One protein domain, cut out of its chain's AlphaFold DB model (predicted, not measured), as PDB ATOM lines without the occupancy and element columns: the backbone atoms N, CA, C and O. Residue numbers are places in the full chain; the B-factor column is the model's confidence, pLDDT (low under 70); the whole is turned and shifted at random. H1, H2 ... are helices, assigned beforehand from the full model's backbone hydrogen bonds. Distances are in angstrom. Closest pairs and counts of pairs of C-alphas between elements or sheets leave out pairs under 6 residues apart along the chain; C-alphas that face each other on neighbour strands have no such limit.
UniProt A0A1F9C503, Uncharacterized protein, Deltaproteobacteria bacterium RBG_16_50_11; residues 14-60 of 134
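Overview. This is residues 14 to 60 of the 134 residues of an uncharacterized protein of Deltaproteobacteria bacterium RBG_16_50_11 (UniProt A0A1F9C503). Two antiparallel helices side by side, H2 and H3, form a helical hairpin, and a short helix, H1, is set crosswise to H2 on the side away from H3. A long loop, residues 21 to 37, swings out past H1 and folds back to H2. The printed part has 47 residues with three named helices, in the order H1, H2, H3, and no named strand: all helix. It is compact, with a radius of gyration of the C-alphas of 10.8 A, and only just elongated, spanning 29 by 19 by 16 A.

Along the chain. H1, residues 14 to 20, begins at C-alpha 14 (215.712, 159.032, 118.968) and is 9.8 A long. H2, residues 38 to 48, measures 15.3 A. H3, residues 53 to 60, measures 10.3 A and ends at C-alpha 60 (203.600, 160.790, 103.778).

Arrangement. H1 touches H2, about perpendicular at 84 degrees; their closest C-alphas, Leu 17 and Ala 44, are 7.0 A apart. H2 and H3 touch as a hairpin, at a shallow tilt of 8 degrees, opposite ways; their closest C-alphas, Pro 38 and Leu 60, are 5.2 A apart. H1 and H3 are apart. In H1, H2 and H3 every O i to N i+4 pair is within hydrogen-bond range.

Size, cuts and confidence. The C-alphas farthest apart, Ala 29 and Asn 58, are 30.3 A apart. The printed part has no cut. The H1 to H2 link is long, H2 to H3 tight. pLDDT is under 70 at residues 55 to 56 and 58 to 60.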
ATOM      1  N   VAL A  14     214.778 158.141 119.670       85.50
ATOM      2  CA  VAL A  14     215.712 159.032 118.968       85.50
ATOM      3  C   VAL A  14     217.146 158.516 119.089       85.50
ATOM      4  O   VAL A  14     217.891 158.486 118.107       85.50
ATOM      5  N   THR A  15     217.528 158.021 120.263       88.00
ATOM      6  CA  THR A  15     218.821 157.368 120.504       88.00
ATOM      7  C   THR A  15     218.996 156.121 119.641       88.00
ATOM      8  O   THR A  15     220.037 155.943 118.999       88.00
ATOM      9  N   TRP A  16     217.959 155.291 119.533       88.19
ATOM     10  CA  TRP A  16     218.000 154.132 118.652       88.19
ATOM     11  C   TRP A  16     218.098 154.550 117.177       88.19
ATOM     12  O   TRP A  16     218.887 153.969 116.424       88.19
ATOM     13  N   LEU A  17     217.379 155.598 116.758       90.62
ATOM     14  CA  LEU A  17     217.507 156.152 115.410       90.62
ATOM     15  C   LEU A  17     218.929 156.658 115.146       90.62
ATOM     16  O   LEU A  17     219.494 156.288 114.123       90.62
ATOM     17  N   ARG A  18     219.577 157.388 116.065       91.06
ATOM     18  CA  ARG A  18     220.986 157.826 115.919       91.06
ATOM     19  C   ARG A  18     221.932 156.665 115.629       91.06
ATOM     20  O   ARG A  18     222.846 156.787 114.810       91.06
ATOM     21  N   ASN A  19     221.699 155.535 116.291       89.38
ATOM     22  CA  ASN A  19     222.518 154.335 116.163       89.38
ATOM     23  C   ASN A  19     222.273 153.561 114.860       89.38
ATOM     24  O   ASN A  19     223.161 152.829 114.422       89.38
ATOM     25  N   ASN A  20     221.091 153.709 114.253       89.00
ATOM     26  CA  ASN A  20     220.630 152.871 113.144       89.00
ATOM     27  C   ASN A  20     220.207 153.665 111.892       89.00
ATOM     28  O   ASN A  20     219.757 153.069 110.914       89.00
ATOM     29  N   TRP A  21     220.367 154.994 111.883       90.38
ATOM     30  CA  TRP A  21     219.905 155.855 110.790       90.38
ATOM     31  C   TRP A  21     220.615 155.559 109.476       90.38
ATOM     32  O   TRP A  21     219.982 155.481 108.422       90.38
ATOM     33  N   THR A  22     221.933 155.362 109.527       86.31
ATOM     34  CA  THR A  22     222.749 154.984 108.372       86.31
ATOM     35  C   THR A  22     223.562 153.739 108.693       86.31
ATOM     36  O   THR A  22     224.037 153.570 109.809       86.31
ATOM     37  N   ALA A  23     223.783 152.885 107.694       79.56
ATOM     38  CA  ALA A  23     224.609 151.690 107.867       79.56
ATOM     39  C   ALA A  23     226.109 152.003 108.037       79.56
ATOM     40  O   ALA A  23     226.875 151.129 108.425       79.56
ATOM     41  N   LYS A  24     226.536 153.233 107.708       78.81
ATOM     42  CA  LYS A  24     227.952 153.617 107.613       78.81
ATOM     43  C   LYS A  24     228.487 154.291 108.873       78.81
ATOM     44  O   LYS A  24     229.671 154.162 109.161       78.81
ATOM     45  N   LYS A  25     227.649 155.029 109.604       83.00
ATOM     46  CA  LYS A  25     228.058 155.733 110.823       83.00
ATOM     47  C   LYS A  25     226.883 155.991 111.756       83.00
ATOM     48  O   LYS A  25     225.746 156.155 111.308       83.00
ATOM     49  N   ARG A  26     227.201 156.090 113.047       86.25
ATOM     50  CA  ARG A  26     226.289 156.636 114.055       86.25
ATOM     51  C   ARG A  26     226.165 158.147 113.873       86.25
ATOM     52  O   ARG A  26     227.130 158.806 113.479       86.25
ATOM     53  N   MET A  27     224.980 158.672 114.149       90.69
ATOM     54  CA  MET A  27     224.722 160.111 114.146       90.69
ATOM     55  C   MET A  27     225.215 160.751 115.454       90.69
ATOM     56  O   MET A  27     225.452 160.051 116.439       90.69
ATOM     57  N   SER A  28     225.410 162.074 115.463       90.88
ATOM     58  CA  SER A  28     225.857 162.802 116.659       90.88
ATOM     59  C   SER A  28     224.796 162.792 117.769       90.88
ATOM     60  O   SER A  28     223.620 162.526 117.523       90.88
ATOM     61  N   ALA A  29     225.201 163.110 119.003       85.44
ATOM     62  CA  ALA A  29     224.307 163.111 120.166       85.44
ATOM     63  C   ALA A  29     223.145 164.116 120.056       85.44
ATOM     64  O   ALA A  29     222.085 163.870 120.616       85.44
ATOM     65  N   ASN A  30     223.322 165.196 119.292       88.62
ATOM     66  CA  ASN A  30     222.303 166.232 119.085       88.62
ATOM     67  C   ASN A  30     221.539 166.048 117.765       88.62
ATOM     68  O   ASN A  30     220.783 166.924 117.364       88.62
ATOM     69  N   TRP A  31     221.784 164.953 117.042       91.25
ATOM     70  CA  TRP A  31     221.116 164.713 115.771       91.25
ATOM     71  C   TRP A  31     219.700 164.179 115.982       91.25
ATOM     72  O   TRP A  31     219.481 163.310 116.830       91.25
ATOM     73  N   GLU A  32     218.782 164.633 115.134       87.44
ATOM     74  CA  GLU A  32     217.442 164.083 114.950       87.44
ATOM     75  C   GLU A  32     217.094 164.060 113.454       87.44
ATOM     76  O   GLU A  32     217.698 164.809 112.679       87.44
ATOM     77  N   PRO A  33     216.154 163.203 113.016       82.50
ATOM     78  CA  PRO A  33     215.588 163.302 111.678       82.50
ATOM     79  C   PRO A  33     214.994 164.687 111.422       82.50
ATOM     80  O   PRO A  33     214.381 165.282 112.307       82.50
ATOM     81  N   ASP A  34     215.066 165.151 110.177       76.62
ATOM     82  CA  ASP A  34     214.296 166.316 109.751       76.62
ATOM     83  C   ASP A  34     212.818 165.926 109.674       76.62
ATOM     84  O   ASP A  34     212.323 165.490 108.633       76.62
ATOM     85  N   TRP A  35     212.105 166.045 110.793       75.75
ATOM     86  CA  TRP A  35     210.726 165.566 110.933       75.75
ATOM     87  C   TRP A  35     209.748 166.198 109.935       75.75
ATOM     88  O   TRP A  35     208.739 165.589 109.587       75.75
ATOM     89  N   HIS A  36     210.071 167.391 109.435       70.50
ATOM     90  CA  HIS A  36     209.305 168.095 108.410       70.50
ATOM     91  C   HIS A  36     209.474 167.501 106.999       70.50
ATOM     92  O   HIS A  36     208.682 167.812 106.114       70.50
ATOM     93  N   VAL A  37     210.485 166.654 106.768       74.06
ATOM     94  CA  VAL A  37     210.722 165.982 105.486       74.06
ATOM     95  C   VAL A  37     210.011 164.622 105.493       74.06
ATOM     96  O   VAL A  37     210.443 163.708 106.204       74.06
ATOM     97  N   PRO A  38     208.976 164.411 104.656       76.62
ATOM     98  CA  PRO A  38     208.168 163.188 104.673       76.62
ATOM     99  C   PRO A  38     208.992 161.906 104.516       76.62
ATOM    100  O   PRO A  38     208.772 160.932 105.231       76.62
ATOM    101  N   GLY A  39     210.005 161.919 103.644       78.19
ATOM    102  CA  GLY A  39     210.905 160.780 103.451       78.19
ATOM    103  C   GLY A  39     211.713 160.406 104.700       78.19
ATOM    104  O   GLY A  39     211.949 159.221 104.942       78.19
ATOM    105  N   GLN A  40     212.106 161.384 105.525       82.75
ATOM    106  CA  GLN A  40     212.806 161.113 106.783       82.75
ATOM    107  C   GLN A  40     211.846 160.566 107.843       82.75
ATOM    108  O   GLN A  40     212.155 159.560 108.480       82.75
ATOM    109  N   ALA A  41     210.650 161.140 107.970       83.00
ATOM    110  CA  ALA A  41     209.625 160.635 108.882       83.00
ATOM    111  C   ALA A  41     209.181 159.196 108.535       83.00
ATOM    112  O   ALA A  41     209.068 158.352 109.426       83.00
ATOM    113  N   ILE A  42     209.030 158.866 107.245       84.94
ATOM    114  CA  ILE A  42     208.756 157.493 106.782       84.94
ATOM    115  C   ILE A  42     209.894 156.547 107.166       84.94
ATOM    116  O   ILE A  42     209.651 155.467 107.706       84.94
ATOM    117  N   ARG A  43     211.144 156.940 106.903       88.31
ATOM    118  CA  ARG A  43     212.318 156.127 107.239       88.31
ATOM    119  C   ARG A  43     212.408 155.874 108.744       88.31
ATOM    120  O   ARG A  43     212.677 154.746 109.147       88.31
ATOM    121  N   ALA A  44     212.154 156.890 109.566       88.25
ATOM    122  CA  ALA A  44     212.116 156.759 111.019       88.25
ATOM    123  C   ALA A  44     211.040 155.760 111.467       88.25
ATOM    124  O   ALA A  44     211.342 154.834 112.217       88.25
ATOM    125  N   ALA A  45     209.819 155.893 110.941       86.69
ATOM    126  CA  ALA A  45     208.707 154.988 111.221       86.69
ATOM    127  C   ALA A  45     209.022 153.533 110.822       86.69
ATOM    128  O   ALA A  45     208.726 152.602 111.575       86.69
ATOM    129  N   GLN A  46     209.676 153.332 109.673       89.12
ATOM    130  CA  GLN A  46     210.102 152.014 109.199       89.12
ATOM    131  C   GLN A  46     211.161 151.393 110.114       89.12
ATOM    132  O   GLN A  46     211.059 150.221 110.480       89.12
ATOM    133  N   LEU A  47     212.186 152.168 110.478       89.69
ATOM    134  CA  LEU A  47     213.267 151.699 111.337       89.69
ATOM    135  C   LEU A  47     212.722 151.348 112.737       89.69
ATOM    136  O   LEU A  47     213.008 150.266 113.245       89.69
ATOM    137  N   LEU A  48     211.861 152.196 113.306       89.00
ATOM    138  CA  LEU A  48     211.228 151.974 114.613       89.00
ATOM    139  C   LEU A  48     210.146 150.882 114.615       89.00
ATOM    140  O   LEU A  48     209.697 150.493 115.690       89.00
ATOM    141  N   ARG A  49     209.744 150.365 113.445       86.19
ATOM    142  CA  ARG A  49     208.684 149.351 113.291       86.19
ATOM    143  C   ARG A  49     207.371 149.753 113.968       86.19
ATOM    144  O   ARG A  49     206.753 148.943 114.654       86.19
ATOM    145  N   VAL A  50     206.959 151.006 113.790       84.06
ATOM    146  CA  VAL A  50     205.706 151.507 114.372       84.06
ATOM    147  C   VAL A  50     204.504 150.717 113.837       84.06
ATOM    148  O   VAL A  50     204.440 150.397 112.651       84.06
ATOM    149  N   GLU A  51     203.542 150.402 114.702       83.81
ATOM    150  CA  GLU A  51     202.401 149.535 114.358       83.81
ATOM    151  C   GLU A  51     201.525 150.129 113.245       83.81
ATOM    152  O   GLU A  51     201.032 149.422 112.370       83.81
ATOM    153  N   ASN A  52     201.393 151.455 113.223       76.62
ATOM    154  CA  ASN A  52     200.657 152.206 112.210       76.62
ATOM    155  C   ASN A  52     201.534 152.640 111.018       76.62
ATOM    156  O   ASN A  52     201.181 153.599 110.323       76.62
ATOM    157  N   PHE A  53     202.655 151.953 110.754       79.38
ATOM    158  CA  PHE A  53     203.589 152.307 109.677       79.38
ATOM    159  C   PHE A  53     202.884 152.469 108.331       79.38
ATOM    160  O   PHE A  53     203.117 153.456 107.644       79.38
ATOM    161  N   THR A  54     201.971 151.561 107.977       72.50
ATOM    162  CA  THR A  54     201.214 151.632 106.719       72.50
ATOM    163  C   THR A  54     200.402 152.923 106.601       72.50
ATOM    164  O   THR A  54     200.354 153.519 105.528       72.50
ATOM    165  N   THR A  55     199.805 153.401 107.693       69.19
ATOM    166  CA  THR A  55     199.049 154.663 107.720       69.19
ATOM    167  C   THR A  55     199.970 155.866 107.520       69.19
ATOM    168  O   THR A  55     199.680 156.725 106.690       69.19
ATOM    169  N   ILE A  56     201.102 155.901 108.227       67.00
ATOM    170  CA  ILE A  56     202.113 156.967 108.118       67.00
ATOM    171  C   ILE A  56     202.729 156.979 106.716       67.00
ATOM    172  O   ILE A  56     202.809 158.029 106.083       67.00
ATOM    173  N   PHE A  57     203.107 155.809 106.200       73.44
ATOM    174  CA  PHE A  57     203.623 155.632 104.848       73.44
ATOM    175  C   PHE A  57     202.603 156.097 103.812       73.44
ATOM    176  O   PHE A  57     202.952 156.852 102.922       73.44
ATOM    177  N   ASN A  58     201.329 155.732 103.925       63.22
ATOM    178  CA  ASN A  58     200.324 156.173 102.958       63.22
ATOM    179  C   ASN A  58     200.098 157.693 102.986       63.22
ATOM    180  O   ASN A  58     199.944 158.293 101.923       63.22
ATOM    181  N   ALA A  59     200.104 158.311 104.171       67.19
ATOM    182  CA  ALA A  59     199.938 159.754 104.322       67.19
ATOM    183  C   ALA A  59     201.142 160.535 103.771       67.19
ATOM    184  O   ALA A  59     200.968 161.506 103.038       67.19
ATOM    185  N   LEU A  60     202.359 160.089 104.096       66.94
ATOM    186  CA  LEU A  60     203.600 160.790 103.778       66.94
ATOM    187  C   LEU A  60     204.183 160.405 102.409       66.94
ATOM    188  O   LEU A  60     204.766 161.254 101.741       66.94
TER     189      LEU A  60